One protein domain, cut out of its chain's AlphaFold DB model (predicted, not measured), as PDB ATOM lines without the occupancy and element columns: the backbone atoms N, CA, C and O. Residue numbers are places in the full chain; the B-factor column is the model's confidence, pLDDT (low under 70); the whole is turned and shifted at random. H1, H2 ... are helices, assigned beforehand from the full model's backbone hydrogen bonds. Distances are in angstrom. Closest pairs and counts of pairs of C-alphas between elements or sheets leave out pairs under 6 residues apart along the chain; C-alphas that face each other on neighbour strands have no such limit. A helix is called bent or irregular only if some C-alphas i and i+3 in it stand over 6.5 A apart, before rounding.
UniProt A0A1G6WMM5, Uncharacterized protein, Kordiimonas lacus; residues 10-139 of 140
ATOM      1  N   LEU A  10       3.283 -31.192  34.479       80.38
ATOM      2  CA  LEU A  10       1.993 -31.166  33.788       80.38
ATOM      3  C   LEU A  10       1.042 -32.282  34.262       80.38
ATOM      4  O   LEU A  10      -0.111 -31.994  34.559       80.38
ATOM      5  N   LEU A  11       1.542 -33.519  34.378       78.31
ATOM      6  CA  LEU A  11       0.776 -34.670  34.885       78.31
ATOM      7  C   LEU A  11       0.504 -34.540  36.388       78.31
ATOM      8  O   LEU A  11      -0.462 -35.070  36.920       78.31
ATOM      9  N   TRP A  12       1.380 -33.842  37.110       79.69
ATOM     10  CA  TRP A  12       1.233 -33.685  38.551       79.69
ATOM     11  C   TRP A  12       0.178 -32.646  38.922       79.69
ATOM     12  O   TRP A  12      -0.664 -32.887  39.785       79.69
ATOM     13  N   ASN A  13       0.140 -31.538  38.185       82.50
ATOM     14  CA  ASN A  13      -0.902 -30.524  38.323       82.50
ATOM     15  C   ASN A  13      -2.269 -31.027  37.837       82.50
ATOM     16  O   ASN A  13      -3.304 -30.668  38.405       82.50
ATOM     17  N   GLY A  14      -2.282 -31.868  36.799       81.62
ATOM     18  CA  GLY A  14      -3.512 -32.424  36.247       81.62
ATOM     19  C   GLY A  14      -4.225 -33.391  37.196       81.62
ATOM     20  O   GLY A  14      -5.449 -33.491  37.131       81.62
ATOM     21  N   ILE A  15      -3.526 -33.993  38.166       84.19
ATOM     22  CA  ILE A  15      -4.112 -34.977  39.086       84.19
ATOM     23  C   ILE A  15      -5.233 -34.402  39.959       84.19
ATOM     24  O   ILE A  15      -6.242 -35.066  40.194       84.19
ATOM     25  N   VAL A  16      -5.087 -33.154  40.420       82.62
ATOM     26  CA  VAL A  16      -6.084 -32.491  41.275       82.62
ATOM     27  C   VAL A  16      -7.342 -32.218  40.462       82.62
ATOM     28  O   VAL A  16      -8.456 -32.514  40.897       82.62
ATOM     29  N   ILE A  17      -7.153 -31.705  39.247       83.44
ATOM     30  CA  ILE A  17      -8.237 -31.443  38.301       83.44
ATOM     31  C   ILE A  17      -8.915 -32.767  37.922       83.44
ATOM     32  O   ILE A  17     -10.138 -32.866  37.980       83.44
ATOM     33  N   GLY A  18      -8.135 -33.807  37.626       82.94
ATOM     34  CA  GLY A  18      -8.609 -35.151  37.316       82.94
ATOM     35  C   GLY A  18      -9.436 -35.755  38.450       82.94
ATOM     36  O   GLY A  18     -10.551 -36.207  38.213       82.94
ATOM     37  N   LEU A  19      -8.973 -35.692  39.699       84.31
ATOM     38  CA  LEU A  19      -9.718 -36.202  40.857       84.31
ATOM     39  C   LEU A  19     -11.042 -35.465  41.086       84.31
ATOM     40  O   LEU A  19     -12.031 -36.082  41.484       84.31
ATOM     41  N   VAL A  20     -11.099 -34.163  40.814       82.75
ATOM     42  CA  VAL A  20     -12.367 -33.425  40.860       82.75
ATOM     43  C   VAL A  20     -13.281 -33.870  39.716       82.75
ATOM     44  O   VAL A  20     -14.451 -34.178  39.953       82.75
ATOM     45  N   LEU A  21     -12.751 -33.960  38.494       82.25
ATOM     46  CA  LEU A  21     -13.508 -34.284  37.281       82.25
ATOM     47  C   LEU A  21     -13.973 -35.743  37.208       82.25
ATOM     48  O   LEU A  21     -15.030 -36.007  36.634       82.25
ATOM     49  N   VAL A  22     -13.257 -36.692  37.815       85.44
ATOM     50  CA  VAL A  22     -13.563 -38.128  37.704       85.44
ATOM     51  C   VAL A  22     -14.940 -38.469  38.269       85.44
ATOM     52  O   VAL A  22     -15.663 -39.285  37.702       85.44
ATOM     53  N   SER A  23     -15.356 -37.783  39.340       83.19
ATOM     54  CA  SER A  23     -16.709 -37.944  39.881       83.19
ATOM     55  C   SER A  23     -17.765 -37.512  38.874       83.19
ATOM     56  O   SER A  23     -18.801 -38.157  38.782       83.19
ATOM     57  N   TYR A  24     -17.512 -36.467  38.086       76.94
ATOM     58  CA  TYR A  24     -18.436 -36.026  37.042       76.94
ATOM     59  C   TYR A  24     -18.464 -37.002  35.880       76.94
ATOM     60  O   TYR A  24     -19.544 -37.435  35.501       76.94
ATOM     61  N   VAL A  25     -17.297 -37.395  35.367       80.81
ATOM     62  CA  VAL A  25     -17.194 -38.343  34.249       80.81
ATOM     63  C   VAL A  25     -17.909 -39.653  34.579       80.81
ATOM     64  O   VAL A  25     -18.745 -40.106  33.804       80.81
ATOM     65  N   ILE A  26     -17.665 -40.222  35.762       80.56
ATOM     66  CA  ILE A  26     -18.273 -41.496  36.164       80.56
ATOM     67  C   ILE A  26     -19.765 -41.326  36.473       80.56
ATOM     68  O   ILE A  26     -20.584 -42.092  35.967       80.56
ATOM     69  N   ASN A  27     -20.151 -40.320  37.265       78.31
ATOM     70  CA  ASN A  27     -21.559 -40.145  37.634       78.31
ATOM     71  C   ASN A  27     -22.436 -39.828  36.418       78.31
ATOM     72  O   ASN A  27     -23.549 -40.342  36.307       78.31
ATOM     73  N   ILE A  28     -21.940 -38.980  35.513       71.81
ATOM     74  CA  ILE A  28     -22.657 -38.620  34.292       71.81
ATOM     75  C   ILE A  28     -22.640 -39.802  33.329       71.81
ATOM     76  O   ILE A  28     -23.703 -40.166  32.846       71.81
ATOM     77  N   GLY A  29     -21.501 -40.471  33.127       69.69
ATOM     78  CA  GLY A  29     -21.398 -41.652  32.264       69.69
ATOM     79  C   GLY A  29     -22.390 -42.756  32.640       69.69
ATOM     80  O   GLY A  29     -23.117 -43.244  31.779       69.69
ATOM     81  N   PHE A  30     -22.519 -43.076  33.929       71.69
ATOM     82  CA  PHE A  30     -23.433 -44.122  34.411       71.69
ATOM     83  C   PHE A  30     -24.842 -43.630  34.777       71.69
ATOM     84  O   PHE A  30     -25.633 -44.413  35.305       71.69
ATOM     85  N   SER A  31     -25.177 -42.356  34.526       68.69
ATOM     86  CA  SER A  31     -26.460 -41.752  34.931       68.69
ATOM     87  C   SER A  31     -26.777 -41.977  36.422       68.69
ATOM     88  O   SER A  31     -27.919 -42.218  36.824       68.69
ATOM     89  N   ARG A  32     -25.743 -41.977  37.274       71.56
ATOM     90  CA  ARG A  32     -25.878 -42.350  38.685       71.56
ATOM     91  C   ARG A  32     -25.169 -41.364  39.594       71.56
ATOM     92  O   ARG A  32     -24.000 -41.055  39.420       71.56
ATOM     93  N   SER A  33     -25.878 -40.875  40.607       74.12
ATOM     94  CA  SER A  33     -25.367 -39.858  41.526       74.12
ATOM     95  C   SER A  33     -24.559 -40.469  42.677       74.12
ATOM     96  O   SER A  33     -24.927 -40.345  43.848       74.12
ATOM     97  N   TRP A  34     -23.406 -41.080  42.385       75.88
ATOM     98  CA  TRP A  34     -22.499 -41.599  43.426       75.88
ATOM     99  C   TRP A  34     -21.769 -40.491  44.211       75.88
ATOM    100  O   TRP A  34     -20.860 -40.757  44.994       75.88
ATOM    101  N   LYS A  35     -22.190 -39.227  44.072       82.88
ATOM    102  CA  LYS A  35     -21.623 -38.063  44.768       82.88
ATOM    103  C   LYS A  35     -20.105 -38.006  44.539       82.88
ATOM    104  O   LYS A  35     -19.670 -37.990  43.393       82.88
ATOM    105  N   LYS A  36     -19.308 -37.973  45.612       83.56
ATOM    106  CA  LYS A  36     -17.838 -37.892  45.577       83.56
ATOM    107  C   LYS A  36     -17.150 -39.258  45.711       83.56
ATOM    108  O   LYS A  36     -15.927 -39.309  45.809       83.56
ATOM    109  N   TRP A  37     -17.908 -40.359  45.727       87.38
ATOM    110  CA  TRP A  37     -17.338 -41.704  45.834       87.38
ATOM    111  C   TRP A  37     -16.365 -42.053  44.711       87.38
ATOM    112  O   TRP A  37     -15.315 -42.597  45.036       87.38
ATOM    113  N   PRO A  38     -16.626 -41.722  43.429       86.00
ATOM    114  CA  PRO A  38     -15.674 -42.061  42.382       86.00
ATOM    115  C   PRO A  38     -14.317 -41.377  42.593       86.00
ATOM    116  O   PRO A  38     -13.291 -42.027  42.452       86.00
ATOM    117  N   ALA A  39     -14.296 -40.114  43.042       88.00
ATOM    118  CA  ALA A  39     -13.050 -39.434  43.409       88.00
ATOM    119  C   ALA A  39     -12.326 -40.118  44.575       88.00
ATOM    120  O   ALA A  39     -11.113 -40.298  44.516       88.00
ATOM    121  N   ALA A  40     -13.058 -40.524  45.618       89.81
ATOM    122  CA  ALA A  40     -12.472 -41.229  46.755       89.81
ATOM    123  C   ALA A  40     -11.866 -42.578  46.334       89.81
ATOM    124  O   ALA A  40     -10.731 -42.880  46.693       89.81
ATOM    125  N   VAL A  41     -12.584 -43.356  45.519       91.69
ATOM    126  CA  VAL A  41     -12.099 -44.637  44.984       91.69
ATOM    127  C   VAL A  41     -10.866 -44.426  44.104       91.69
ATOM    128  O   VAL A  41      -9.868 -45.115  44.291       91.69
ATOM    129  N   SER A  42     -10.880 -43.440  43.202       89.88
ATOM    130  CA  SER A  42      -9.711 -43.102  42.381       89.88
ATOM    131  C   SER A  42      -8.506 -42.680  43.226       89.88
ATOM    132  O   SER A  42      -7.393 -43.111  42.939       89.88
ATOM    133  N   ALA A  43      -8.710 -41.898  44.291       90.62
ATOM    134  CA  ALA A  43      -7.637 -41.510  45.206       90.62
ATOM    135  C   ALA A  43      -7.038 -42.724  45.934       90.62
ATOM    136  O   ALA A  43      -5.817 -42.838  46.024       90.62
ATOM    137  N   VAL A  44      -7.875 -43.657  46.400       93.75
ATOM    138  CA  VAL A  44      -7.421 -44.908  47.033       93.75
ATOM    139  C   VAL A  44      -6.641 -45.778  46.043       93.75
ATOM    140  O   VAL A  44      -5.586 -46.301  46.394       93.75
ATOM    141  N   ILE A  45      -7.104 -45.894  44.796       92.75
ATOM    142  CA  ILE A  45      -6.400 -46.643  43.744       92.75
ATOM    143  C   ILE A  45      -5.026 -46.020  43.454       92.75
ATOM    144  O   ILE A  45      -4.023 -46.733  43.427       92.75
ATOM    145  N   LEU A  46      -4.956 -44.695  43.285       91.88
ATOM    146  CA  LEU A  46      -3.691 -43.982  43.067       91.88
ATOM    147  C   LEU A  46      -2.737 -44.135  44.257       91.88
ATOM    148  O   LEU A  46      -1.541 -44.341  44.059       91.88
ATOM    149  N   MET A  47      -3.264 -44.105  45.482       93.00
ATOM    150  CA  MET A  47      -2.487 -44.371  46.692       93.00
ATOM    151  C   MET A  47      -1.946 -45.807  46.711       93.00
ATOM    152  O   MET A  47      -0.794 -46.015  47.084       93.00
ATOM    153  N   GLY A  48      -2.727 -46.784  46.244       93.38
ATOM    154  CA  GLY A  48      -2.278 -48.166  46.069       93.38
ATOM    155  C   GLY A  48      -1.115 -48.289  45.080       93.38
ATOM    156  O   GLY A  48      -0.118 -48.942  45.389       93.38
ATOM    157  N   PHE A  49      -1.189 -47.610  43.931       92.62
ATOM    158  CA  PHE A  49      -0.081 -47.564  42.967       92.62
ATOM    159  C   PHE A  49       1.161 -46.867  43.534       92.62
ATOM    160  O   PHE A  49       2.274 -47.348  43.328       92.62
ATOM    161  N   ALA A  50       0.979 -45.771  44.275       91.25
ATOM    162  CA  ALA A  50       2.076 -45.069  44.934       91.25
ATOM    163  C   ALA A  50       2.765 -45.957  45.980       91.25
ATOM    164  O   ALA A  50       3.991 -46.036  45.998       91.25
ATOM    165  N   LEU A  51       1.993 -46.669  46.809       93.12
ATOM    166  CA  LEU A  51       2.525 -47.580  47.824       93.12
ATOM    167  C   LEU A  51       3.260 -48.763  47.186       93.12
ATOM    168  O   LEU A  51       4.371 -49.088  47.597       93.12
ATOM    169  N   MET A  52       2.676 -49.375  46.155       92.94
ATOM    170  CA  MET A  52       3.310 -50.476  45.427       92.94
ATOM    171  C   MET A  52       4.621 -50.032  44.768       92.94
ATOM    172  O   MET A  52       5.627 -50.732  44.873       92.94
ATOM    173  N   GLY A  53       4.629 -48.853  44.141       89.81
ATOM    174  CA  GLY A  53       5.842 -48.257  43.586       89.81
ATOM    175  C   GLY A  53       6.894 -47.980  44.662       89.81
ATOM    176  O   GLY A  53       8.057 -48.343  44.492       89.81
ATOM    177  N   TYR A  54       6.480 -47.420  45.800       91.94
ATOM    178  CA  TYR A  54       7.367 -47.142  46.928       91.94
ATOM    179  C   TYR A  54       8.008 -48.416  47.491       91.94
ATOM    180  O   TYR A  54       9.214 -48.440  47.715       91.94
ATOM    181  N   MET A  55       7.236 -49.495  47.655       93.56
ATOM    182  CA  MET A  55       7.760 -50.779  48.139       93.56
ATOM    183  C   MET A  55       8.803 -51.399  47.197       93.56
ATOM    184  O   MET A  55       9.667 -52.135  47.663       93.56
ATOM    185  N   GLN A  56       8.732 -51.121  45.892       91.50
ATOM    186  CA  GLN A  56       9.660 -51.674  44.899       91.50
ATOM    187  C   GLN A  56      10.896 -50.795  44.679       91.50
ATOM    188  O   GLN A  56      11.991 -51.318  44.491       91.50
ATOM    189  N   ALA A  57      10.728 -49.470  44.676       88.31
ATOM    190  CA  ALA A  57      11.759 -48.526  44.245       88.31
ATOM    191  C   ALA A  57      12.318 -47.643  45.380       88.31
ATOM    192  O   ALA A  57      13.323 -46.957  45.191       88.31
ATOM    193  N   GLY A  58      11.675 -47.624  46.552       88.69
ATOM    194  CA  GLY A  58      12.075 -46.816  47.712       88.69
ATOM    195  C   GLY A  58      11.737 -45.321  47.615       88.69
ATOM    196  O   GLY A  58      12.058 -44.561  48.525       88.69
ATOM    197  N   HIS A  59      11.083 -44.884  46.538       87.44
ATOM    198  CA  HIS A  59      10.643 -43.504  46.320       87.44
ATOM    199  C   HIS A  59       9.220 -43.473  45.746       87.44
ATOM    200  O   HIS A  59       8.762 -44.436  45.137       87.44
ATOM    201  N   ILE A  60       8.491 -42.375  45.982       83.00
ATOM    202  CA  ILE A  60       7.066 -42.248  45.617       83.00
ATOM    203  C   ILE A  60       6.892 -42.048  44.103       83.00
ATOM    204  O   ILE A  60       5.960 -42.582  43.498       83.00
ATOM    205  N   GLU A  61       7.796 -41.293  43.478       85.62
ATOM    206  CA  GLU A  61       7.735 -40.955  42.055       85.62
ATOM    207  C   GLU A  61       8.196 -42.118  41.181       85.62
ATOM    208  O   GLU A  61       9.322 -42.170  40.703       85.62
ATOM    209  N   THR A  62       7.301 -43.072  40.962       87.88
ATOM    210  CA  THR A  62       7.596 -44.257  40.156       87.88
ATOM    211  C   THR A  62       7.001 -44.158  38.753       87.88
ATOM    212  O   THR A  62       5.977 -43.492  38.551       87.88
ATOM    213  N   PRO A  63       7.584 -44.855  37.756       87.69
ATOM    214  CA  PRO A  63       6.990 -44.947  36.424       87.69
ATOM    215  C   PRO A  63       5.581 -45.551  36.467       87.69
ATOM    216  O   PRO A  63       4.725 -45.130  35.693       87.69
ATOM    217  N   LEU A  64       5.322 -46.469  37.406       88.75
ATOM    218  CA  LEU A  64       4.008 -47.070  37.626       88.75
ATOM    219  C   LEU A  64       2.961 -46.017  38.018       88.75
ATOM    220  O   LEU A  64       1.913 -45.924  37.378       88.75
ATOM    221  N   LEU A  65       3.260 -45.192  39.026       89.00
ATOM    222  CA  LEU A  65       2.374 -44.099  39.431       89.00
ATOM    223  C   LEU A  65       2.183 -43.098  38.284       89.00
ATOM    224  O   LEU A  65       1.056 -42.711  37.989       89.00
ATOM    225  N   ALA A  66       3.263 -42.728  37.588       87.94
ATOM    226  CA  ALA A  66       3.199 -41.803  36.459       87.94
ATOM    227  C   ALA A  66       2.285 -42.315  35.329       87.94
ATOM    228  O   ALA A  66       1.509 -41.543  34.764       87.94
ATOM    229  N   GLN A  67       2.358 -43.609  35.005       90.00
ATOM    230  CA  GLN A  67       1.498 -44.243  34.005       90.00
ATOM    231  C   GLN A  67       0.039 -44.293  34.461       90.00
ATOM    232  O   GLN A  67      -0.843 -43.955  33.674       90.00
ATOM    233  N   ALA A  68      -0.223 -44.652  35.721       89.75
ATOM    234  CA  ALA A  68      -1.578 -44.689  36.267       89.75
ATOM    235  C   ALA A  68      -2.257 -43.310  36.201       89.75
ATOM    236  O   ALA A  68      -3.399 -43.198  35.752       89.75
ATOM    237  N   VAL A  69      -1.530 -42.255  36.581       89.62
ATOM    238  CA  VAL A  69      -2.003 -40.866  36.483       89.62
ATOM    239  C   VAL A  69      -2.261 -40.482  35.035       89.62
ATOM    240  O   VAL A  69      -3.344 -39.999  34.718       89.62
ATOM    241  N   HIS A  70      -1.310 -40.762  34.142       89.69
ATOM    242  CA  HIS A  70      -1.444 -40.417  32.733       89.69
ATOM    243  C   HIS A  70      -2.648 -41.100  32.069       89.69
ATOM    244  O   HIS A  70      -3.400 -40.447  31.351       89.69
ATOM    245  N   VAL A  71      -2.868 -42.391  32.335       90.75
ATOM    246  CA  VAL A  71      -4.036 -43.130  31.829       90.75
ATOM    247  C   VAL A  71      -5.336 -42.552  32.389       90.75
ATOM    248  O   VAL A  71      -6.300 -42.384  31.642       90.75
ATOM    249  N   GLY A  72      -5.365 -42.214  33.682       89.06
ATOM    250  CA  GLY A  72      -6.527 -41.593  34.316       89.06
ATOM    251  C   GLY A  72      -6.872 -40.232  33.707       89.06
ATOM    252  O   GLY A  72      -8.027 -39.985  33.359       89.06
ATOM    253  N   GLU A  73      -5.874 -39.370  33.523       88.69
ATOM    254  CA  GLU A  73      -6.041 -38.070  32.870       88.69
ATOM    255  C   GLU A  73      -6.498 -38.221  31.422       88.69
ATOM    256  O   GLU A  73      -7.464 -37.575  31.020       88.69
ATOM    257  N   LEU A  74      -5.854 -39.105  30.655       90.88
ATOM    258  CA  LEU A  74      -6.220 -39.365  29.266       90.88
ATOM    259  C   LEU A  74      -7.677 -39.822  29.170       90.88
ATOM    260  O   LEU A  74      -8.436 -39.269  28.382       90.88
ATOM    261  N   TYR A  75      -8.107 -40.754  30.023       89.06
ATOM    262  CA  TYR A  75      -9.503 -41.185  30.073       89.06
ATOM    263  C   TYR A  75     -10.462 -40.019  30.359       89.06
ATOM    264  O   TYR A  75     -11.432 -39.830  29.625       89.06
ATOM    265  N   ILE A  76     -10.185 -39.213  31.387       87.50
ATOM    266  CA  ILE A  76     -11.051 -38.093  31.792       87.50
ATOM    267  C   ILE A  76     -11.141 -37.042  30.683       87.50
ATOM    268  O   ILE A  76     -12.245 -36.648  30.296       87.50
ATOM    269  N   PHE A  77     -10.000 -36.592  30.158       86.56
ATOM    270  CA  PHE A  77      -9.957 -35.538  29.148       86.56
ATOM    271  C   PHE A  77     -10.473 -36.015  27.791       86.56
ATOM    272  O   PHE A  77     -11.205 -35.271  27.140       86.56
ATOM    273  N   SER A  78     -10.173 -37.248  27.374       88.69
ATOM    274  CA  SER A  78     -10.736 -37.808  26.140       88.69
ATOM    275  C   SER A  78     -12.245 -37.999  26.247       88.69
ATOM    276  O   SER A  78     -12.957 -37.663  25.304       88.69
ATOM    277  N   HIS A  79     -12.756 -38.474  27.386       85.81
ATOM    278  CA  HIS A  79     -14.199 -38.615  27.583       85.81
ATOM    279  C   HIS A  79     -14.906 -37.256  27.558       85.81
ATOM    280  O   HIS A  79     -15.926 -37.104  26.887       85.81
ATOM    281  N   LEU A  80     -14.344 -36.250  28.239       84.06
ATOM    282  CA  LEU A  80     -14.889 -34.893  28.248       84.06
ATOM    283  C   LEU A  80     -14.830 -34.247  26.856       84.06
ATOM    284  O   LEU A  80     -15.826 -33.694  26.396       84.06
ATOM    285  N   GLY A  81     -13.694 -34.352  26.163       85.88
ATOM    286  CA  GLY A  81     -13.525 -33.826  24.810       85.88
ATOM    287  C   GLY A  81     -14.488 -34.469  23.813       85.88
ATOM    288  O   GLY A  81     -15.134 -33.763  23.040       85.88
ATOM    289  N   LEU A  82     -14.660 -35.793  23.877       87.25
ATOM    290  CA  LEU A  82     -15.624 -36.497  23.034       87.25
ATOM    291  C   LEU A  82     -17.062 -36.074  23.354       87.25
ATOM    292  O   LEU A  82     -17.844 -35.884  22.424       87.25
ATOM    293  N   ALA A  83     -17.398 -35.873  24.633       83.69
ATOM    294  CA  ALA A  83     -18.709 -35.361  25.021       83.69
ATOM    295  C   ALA A  83     -18.991 -34.013  24.344       83.69
ATOM    296  O   ALA A  83     -20.014 -33.899  23.681       83.69
ATOM    297  N   PHE A  84     -18.062 -33.050  24.404       81.94
ATOM    298  CA  PHE A  84     -18.207 -31.748  23.735       81.94
ATOM    299  C   PHE A  84     -18.375 -31.859  22.214       81.94
ATOM    300  O   PHE A  84     -19.213 -31.167  21.638       81.94
ATOM    301  N   VAL A  85     -17.610 -32.738  21.558       87.12
ATOM    302  CA  VAL A  85     -17.736 -32.962  20.107       87.12
ATOM    303  C   VAL A  85     -19.119 -33.504  19.761       87.12
ATOM    304  O   VAL A  85     -19.782 -32.979  18.867       87.12
ATOM    305  N   VAL A  86     -19.583 -34.530  20.481       84.75
ATOM    306  CA  VAL A  86     -20.927 -35.086  20.281       84.75
ATOM    307  C   VAL A  86     -21.978 -34.013  20.536       84.75
ATOM    308  O   VAL A  86     -22.929 -33.905  19.765       84.75
ATOM    309  N   ALA A  87     -21.776 -33.188  21.561       81.50
ATOM    310  CA  ALA A  87     -22.719 -32.156  21.940       81.50
ATOM    311  C   ALA A  87     -22.913 -31.102  20.843       81.50
ATOM    312  O   ALA A  87     -24.044 -30.767  20.480       81.50
ATOM    313  N   ALA A  88     -21.803 -30.664  20.244       82.88
ATOM    314  CA  ALA A  88     -21.804 -29.746  19.114       82.88
ATOM    315  C   ALA A  88     -22.515 -30.339  17.883       82.88
ATOM    316  O   ALA A  88     -23.253 -29.630  17.195       82.88
ATOM    317  N   LEU A  89     -22.335 -31.640  17.618       86.31
ATOM    318  CA  LEU A  89     -22.973 -32.325  16.488       86.31
ATOM    319  C   LEU A  89     -24.493 -32.448  16.656       86.31
ATOM    320  O   LEU A  89     -25.232 -32.215  15.702       86.31
ATOM    321  N   ILE A  90     -24.962 -32.790  17.858       81.31
ATOM    322  CA  ILE A  90     -26.396 -32.988  18.135       81.31
ATOM    323  C   ILE A  90     -27.111 -31.714  18.591       81.31
ATOM    324  O   ILE A  90     -28.315 -31.754  18.841       81.31
ATOM    325  N   ARG A  91     -26.382 -30.593  18.701       77.94
ATOM    326  CA  ARG A  91     -26.877 -29.313  19.228       77.94
ATOM    327  C   ARG A  91     -27.587 -29.494  20.570       77.94
ATOM    328  O   ARG A  91     -28.670 -28.943  20.773       77.94
ATOM    329  N   THR A  92     -27.011 -30.309  21.457       70.38
ATOM    330  CA  THR A  92     -27.559 -30.498  22.804       70.38
ATOM    331  C   THR A  92     -27.559 -29.166  23.519       70.38
ATOM    332  O   THR A  92     -26.493 -28.588  23.684       70.38
ATOM    333  N   PRO A  93     -28.712 -28.681  23.981       64.50
ATOM    334  CA  PRO A  93     -28.704 -27.516  24.832       64.50
ATOM    335  C   PRO A  93     -28.357 -27.899  26.278       64.50
ATOM    336  O   PRO A  93     -28.796 -28.941  26.784       64.50
ATOM    337  N   GLY A  94     -27.623 -27.027  26.963       66.81
ATOM    338  CA  GLY A  94     -27.277 -27.134  28.374       66.81
ATOM    339  C   GLY A  94     -25.892 -27.717  28.654       66.81
ATOM    340  O   GLY A  94     -24.880 -27.345  28.070       66.81
ATOM    341  N   CYS A  95     -25.815 -28.613  29.639       70.56
ATOM    342  CA  CYS A  95     -24.552 -29.216  30.064       70.56
ATOM    343  C   CYS A  95     -23.998 -30.194  29.009       70.56
ATOM    344  O   CYS A  95     -24.420 -31.349  28.963       70.56
ATOM    345  N   GLU A  96     -23.005 -29.770  28.221       68.62
ATOM    346  CA  GLU A  96     -22.397 -30.550  27.117       68.62
ATOM    347  C   GLU A  96     -21.847 -31.920  27.537       68.62
ATOM    348  O   GLU A  96     -21.765 -32.868  26.759       68.62
ATOM    349  N   MET A  97     -21.551 -32.074  28.825       67.56
ATOM    350  CA  MET A  97     -21.133 -33.340  29.416       67.56
ATOM    351  C   MET A  97     -22.239 -34.422  29.371       67.56
ATOM    352  O   MET A  97     -21.961 -35.595  29.603       67.56
ATOM    353  N   ARG A  98     -23.490 -34.056  29.040       74.44
ATOM    354  CA  ARG A  98     -24.657 -34.948  28.886       74.44
ATOM    355  C   ARG A  98     -24.861 -35.466  27.457       74.44
ATOM    356  O   ARG A  98     -25.764 -36.279  27.245       74.44
ATOM    357  N   ALA A  99     -24.044 -35.050  26.492       77.31
ATOM    358  CA  ALA A  99     -24.258 -35.340  25.074       77.31
ATOM    359  C   ALA A  99     -24.542 -36.823  24.770       77.31
ATOM    360  O   ALA A  99     -25.459 -37.130  24.015       77.31
ATOM    361  N   PHE A 100     -23.840 -37.751  25.430       77.75
ATOM    362  CA  PHE A 100     -24.048 -39.193  25.243       77.75
ATOM    363  C   PHE A 100     -25.434 -39.680  25.665       77.75
ATOM    364  O   PHE A 100     -26.060 -40.465  24.960       77.75
ATOM    365  N   HIS A 101     -25.931 -39.206  26.804       76.62
ATOM    366  CA  HIS A 101     -27.248 -39.593  27.307       76.62
ATOM    367  C   HIS A 101     -28.352 -38.975  26.454       76.62
ATOM    368  O   HIS A 101     -29.322 -39.649  26.116       76.62
ATOM    369  N   HIS A 102     -28.189 -37.718  26.043       74.88
ATOM    370  CA  HIS A 102     -29.130 -37.094  25.118       74.88
ATOM    371  C   HIS A 102     -29.158 -37.816  23.766       74.88
ATOM    372  O   HIS A 102     -30.234 -38.114  23.257       74.88
ATOM    373  N   LEU A 103     -27.992 -38.183  23.227       79.88
ATOM    374  CA  LEU A 103     -27.894 -39.009  22.026       79.88
ATOM    375  C   LEU A 103     -28.616 -40.350  22.214       79.88
ATOM    376  O   LEU A 103     -29.401 -40.742  21.358       79.88
ATOM    377  N   PHE A 104     -28.417 -41.026  23.348       80.69
ATOM    378  CA  PHE A 104     -29.118 -42.276  23.651       80.69
ATOM    379  C   PHE A 104     -30.642 -42.094  23.702       80.69
ATOM    380  O   PHE A 104     -31.381 -42.930  23.185       80.69
ATOM    381  N   SER A 105     -31.120 -40.990  24.276       80.81
ATOM    382  CA  SER A 105     -32.545 -40.643  24.321       80.81
ATOM    383  C   SER A 105     -33.128 -40.422  22.925       80.81
ATOM    384  O   SER A 105     -34.183 -40.969  22.619       80.81
ATOM    385  N   LEU A 106     -32.405 -39.709  22.054       81.69
ATOM    386  CA  LEU A 106     -32.790 -39.509  20.653       81.69
ATOM    387  C   LEU A 106     -32.833 -40.828  19.869       81.69
ATOM    388  O   LEU A 106     -33.740 -41.037  19.071       81.69
ATOM    389  N   VAL A 107     -31.873 -41.726  20.110       85.69
ATOM    390  CA  VAL A 107     -31.784 -43.021  19.415       85.69
ATOM    391  C   VAL A 107     -32.857 -44.005  19.894       85.69
ATOM    392  O   VAL A 107     -33.399 -44.757  19.090       85.69
ATOM    393  N   THR A 108     -33.170 -44.021  21.191       84.75
ATOM    394  CA  THR A 108     -34.104 -44.999  21.785       84.75
ATOM    395  C   THR A 108     -35.532 -44.489  21.946       84.75
ATOM    396  O   THR A 108     -36.422 -45.274  22.265       84.75
ATOM    397  N   GLY A 109     -35.768 -43.186  21.782       81.62
ATOM    398  CA  GLY A 109     -37.059 -42.551  22.054       81.62
ATOM    399  C   GLY A 109     -37.459 -42.568  23.534       81.62
ATOM    400  O   GLY A 109     -38.609 -42.278  23.860       81.62
ATOM    401  N   THR A 110     -36.542 -42.918  24.444       80.62
ATOM    402  CA  THR A 110     -36.837 -42.993  25.879       80.62
ATOM    403  C   THR A 110     -36.431 -41.697  26.583       80.62
ATOM    404  O   THR A 110     -35.279 -41.267  26.466       80.62
ATOM    405  N   PRO A 111     -37.347 -41.038  27.319       72.12
ATOM    406  CA  PRO A 111     -37.016 -39.827  28.054       72.12
ATOM    407  C   PRO A 111     -36.118 -40.174  29.244       72.12
ATOM    408  O   PRO A 111     -36.472 -40.967  30.115       72.12
ATOM    409  N   ILE A 112     -34.946 -39.552  29.291       70.75
ATOM    410  CA  ILE A 112     -33.966 -39.729  30.365       70.75
ATOM    411  C   ILE A 112     -34.032 -38.585  31.373       70.75
ATOM    412  O   ILE A 112     -34.311 -37.432  31.034       70.75
ATOM    413  N   LYS A 113     -33.711 -38.890  32.631       63.91
ATOM    414  CA  LYS A 113     -33.703 -37.897  33.704       63.91
ATOM    415  C   LYS A 113     -32.652 -36.819  33.421       63.91
ATOM    416  O   LYS A 113     -31.496 -37.109  33.129       63.91
ATOM    417  N   GLU A 114     -33.073 -35.564  33.493       61.06
ATOM    418  CA  GLU A 114     -32.221 -34.412  33.218       61.06
ATOM    419  C   GLU A 114     -31.243 -34.186  34.378       61.06
ATOM    420  O   GLU A 114     -31.621 -34.235  35.553       61.06
ATOM    421  N   HIS A 115     -29.963 -34.000  34.065       59.94
ATOM    422  CA  HIS A 115     -28.929 -33.690  35.049       59.94
ATOM    423  C   HIS A 115     -28.365 -32.311  34.732       59.94
ATOM    424  O   HIS A 115     -27.768 -32.111  33.678       59.94
ATOM    425  N   HIS A 116     -28.587 -31.361  35.642       63.16
ATOM    426  CA  HIS A 116     -28.002 -30.028  35.552       63.16
ATOM    427  C   HIS A 116     -26.493 -30.089  35.777       63.16
ATOM    428  O   HIS A 116     -26.012 -30.869  36.605       63.16
ATOM    429  N   CYS A 117     -25.762 -29.229  35.068       66.88
ATOM    430  CA  CYS A 117     -24.324 -29.045  35.249       66.88
ATOM    431  C   CYS A 117     -24.046 -28.658  36.716       66.88
ATOM    432  O   CYS A 117     -24.465 -27.576  37.138       66.88
ATOM    433  N   PRO A 118     -23.381 -29.507  37.529       59.06
ATOM    434  CA  PRO A 118     -23.390 -29.287  38.973       59.06
ATOM    435  C   PRO A 118     -22.406 -28.201  39.426       59.06
ATOM    436  O   PRO A 118     -22.582 -27.663  40.516       59.06
ATOM    437  N   ILE A 119     -21.367 -27.891  38.635       62.62
ATOM    438  CA  ILE A 119     -20.312 -26.925  38.986       62.62
ATOM    439  C   ILE A 119     -19.831 -26.155  37.751       62.62
ATOM    440  O   ILE A 119     -19.683 -26.720  36.671       62.62
ATOM    441  N   GLY A 120     -19.536 -24.866  37.949       64.06
ATOM    442  CA  GLY A 120     -18.812 -24.015  37.005       64.06
ATOM    443  C   GLY A 120     -19.618 -22.814  36.495       64.06
ATOM    444  O   GLY A 120     -20.810 -22.686  36.795       64.06
ATOM    445  N   PRO A 121     -18.992 -21.941  35.682       61.66
ATOM    446  CA  PRO A 121     -19.668 -20.814  35.024       61.66
ATOM    447  C   PRO A 121     -20.792 -21.265  34.074       61.66
ATOM    448  O   PRO A 121     -21.636 -20.465  33.680       61.66
ATOM    449  N   LEU A 122     -20.837 -22.562  33.757       67.25
ATOM    450  CA  LEU A 122     -21.845 -23.181  32.907       67.25
ATOM    451  C   LEU A 122     -23.211 -23.316  33.589       67.25
ATOM    452  O   LEU A 122     -24.219 -23.318  32.900       67.25
ATOM    453  N   GLY A 123     -23.294 -23.373  34.924       70.31
ATOM    454  CA  GLY A 123     -24.588 -23.458  35.622       70.31
ATOM    455  C   GLY A 123     -25.496 -22.235  35.385       70.31
ATOM    456  O   GLY A 123     -26.683 -22.390  35.095       70.31
ATOM    457  N   PRO A 124     -24.975 -20.998  35.495       74.50
ATOM    458  CA  PRO A 124     -25.688 -19.793  35.070       74.50
ATOM    459  C   PRO A 124     -26.094 -19.787  33.589       74.50
ATOM    460  O   PRO A 124     -27.191 -19.318  33.282       74.50
ATOM    461  N   ILE A 125     -25.244 -20.315  32.702       73.75
ATOM    462  CA  ILE A 125     -25.510 -20.404  31.258       73.75
ATOM    463  C   ILE A 125     -26.635 -21.410  30.982       73.75
ATOM    464  O   ILE A 125     -27.606 -21.046  30.331       73.75
ATOM    465  N   ASP A 126     -26.596 -22.595  31.595       72.38
ATOM    466  CA  ASP A 126     -27.651 -23.621  31.524       72.38
ATOM    467  C   ASP A 126     -29.013 -23.034  31.941       72.38
ATOM    468  O   ASP A 126     -30.018 -23.147  31.238       72.38
ATOM    469  N   ARG A 127     -29.051 -22.264  33.040       76.44
ATOM    470  CA  ARG A 127     -30.271 -21.553  33.477       76.44
ATOM    471  C   ARG A 127     -30.711 -20.432  32.531       76.44
ATOM    472  O   ARG A 127     -31.889 -20.061  32.520       76.44
ATOM    473  N   TRP A 128     -29.790 -19.814  31.798       79.00
ATOM    474  CA  TRP A 128     -30.124 -18.832  30.767       79.00
ATOM    475  C   TRP A 128     -30.701 -19.513  29.523       79.00
ATOM    476  O   TRP A 128     -31.733 -19.053  29.036       79.00
ATOM    477  N   GLU A 129     -30.131 -20.634  29.081       73.31
ATOM    478  CA  GLU A 129     -30.603 -21.402  27.920       73.31
ATOM    479  C   GLU A 129     -32.008 -21.965  28.123       73.31
ATOM    480  O   GLU A 129     -32.860 -21.806  27.252       73.31
ATOM    481  N   VAL A 130     -32.312 -22.504  29.310       73.38
ATOM    482  CA  VAL A 130     -33.663 -23.004  29.643       73.38
ATOM    483  C   VAL A 130     -34.740 -21.913  29.501       73.38
ATOM    484  O   VAL A 130     -35.910 -22.202  29.228       73.38
ATOM    485  N   ARG A 131     -34.371 -20.635  29.664       78.88
ATOM    486  CA  ARG A 131     -35.304 -19.510  29.502       78.88
ATOM    487  C   ARG A 131     -35.562 -19.151  28.039       78.88
ATOM    488  O   ARG A 131     -36.588 -18.519  27.781       78.88
ATOM    489  N   GLN A 132     -34.704 -19.570  27.111       81.31
ATOM    490  CA  GLN A 132     -34.796 -19.219  25.699       81.31
ATOM    491  C   GLN A 132     -35.937 -19.942  24.973       81.31
ATOM    492  O   GLN A 132     -36.277 -21.091  25.261       81.31
ATOM    493  N   THR A 133     -36.530 -19.269  23.988       68.06
ATOM    494  CA  THR A 133     -37.679 -19.789  23.231       68.06
ATOM    495  C   THR A 133     -37.300 -20.982  22.352       68.06
ATOM    496  O   THR A 133     -38.054 -21.949  22.275       68.06
ATOM    497  N   TRP A 134     -36.109 -20.956  21.744       71.81
ATOM    498  CA  TRP A 134     -35.594 -22.041  20.899       71.81
ATOM    499  C   TRP A 134     -35.380 -23.345  21.680       71.81
ATOM    500  O   TRP A 134     -35.667 -24.423  21.164       71.81
ATOM    501  N   TYR A 135     -34.995 -23.253  22.955       68.12
ATOM    502  CA  TYR A 135     -34.874 -24.403  23.852       68.12
ATOM    503  C   TYR A 135     -36.217 -25.119  24.059       68.12
ATOM    504  O   TYR A 135     -36.294 -26.343  24.021       68.12
ATOM    505  N   ARG A 136     -37.304 -24.357  24.243       65.06
ATOM    506  CA  ARG A 136     -38.651 -24.917  24.465       65.06
ATOM    507  C   ARG A 136     -39.252 -25.537  23.206       65.06
ATOM    508  O   ARG A 136     -40.065 -26.448  23.322       65.06
ATOM    509  N   LEU A 137     -38.875 -25.035  22.030       63.91
ATOM    510  CA  LEU A 137     -39.354 -25.535  20.741       63.91
ATOM    511  C   LEU A 137     -38.723 -26.884  20.372       63.91
ATOM    512  O   LEU A 137     -39.431 -27.744  19.867       63.91
ATOM    513  N   ASN A 138     -37.445 -27.098  20.703       60.31
ATOM    514  CA  ASN A 138     -36.735 -28.360  20.451       60.31
ATOM    515  C   ASN A 138     -37.016 -29.466  21.490       60.31
ATOM    516  O   ASN A 138     -36.445 -30.548  21.396       60.31
ATOM    517  N   ARG A 139     -37.846 -29.195  22.506       56.75
ATOM    518  CA  ARG A 139     -38.165 -30.134  23.600       56.75
ATOM    519  C   ARG A 139     -39.494 -30.881  23.415       56.75
ATOM    520  O   ARG A 139     -39.884 -31.618  24.319       56.75
TER     521      ARG A 139
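AT A GLANCE: This is residues 10 to 139 of the 140 residues of an uncharacterized protein of Kordiimonas lacus (UniProt A0A1G6WMM5). The helices H2 and H3 form a long helical hairpin that opens as a V, with the kinked H1 set between its legs; H4 crosses the far end of H3. A long link then leads to two small helices, H5 and H6, which touch no helix. The printed part has 130 residues with six named helices, H1 to H6 in chain order, and no named strand: all helix. It is loose, with a radius of gyration of the C-alphas of 17.9 A, and its outline is a rod of 62 by 29 by 25 A.

HOW THE PARTS SIT: H1, residues 10 to 29, has a kink of 53 degrees near residue 17. With residues 19 to 27 alone it touches H2, residues 37 to 57, in a hairpin at a steep tilt of 39 degrees, opposite ways; the closest C-alphas, of Ser 23 and Pro 38, are 4.9 A apart. H2 and H3, residues 63 to 90, are also a hairpin, at a shallow tilt of 30 degrees; their closest C-alphas, of Phe 49 and Leu 65, are 5.5 A apart. H1 touches H3 at a steep tilt of 51 degrees, closest at the C-alphas of Gly 18 and Glu 73, 5.9 A. H4, residues 96 to 108, touches H3 at a steep tilt of 60 degrees, closest at the C-alphas of Ala 87 and Ala 99, 4.7 A. In H2 and H3 every O i to N i+4 pair is within hydrogen-bond range, as in H5, residues 122 to 129, and H6, residues 133 to 137; in H1 12 of 16 are, in H4 7 of 9.

IN THESE COORDINATES: H1 begins at C-alpha 10, (1.993, -31.166, 33.788), and is 25.7 A long. H2 measures 29.9 A and H3 39.9 A. H4 is irregular, with C-alphas 97 and 100 7.8 A apart. H6 ends at C-alpha 137, (-39.354, -25.535, 20.741).

THE WHOLE: The C-alphas farthest apart, of Gly 58 and Leu 137, are 61.8 A apart. The printed part has no cut. The link from H4 to H5, residues 109 to 121, is long. Mean pLDDT of the printed part is 80.2; residues 113 to 122 and 135 to 139 are among those under 70.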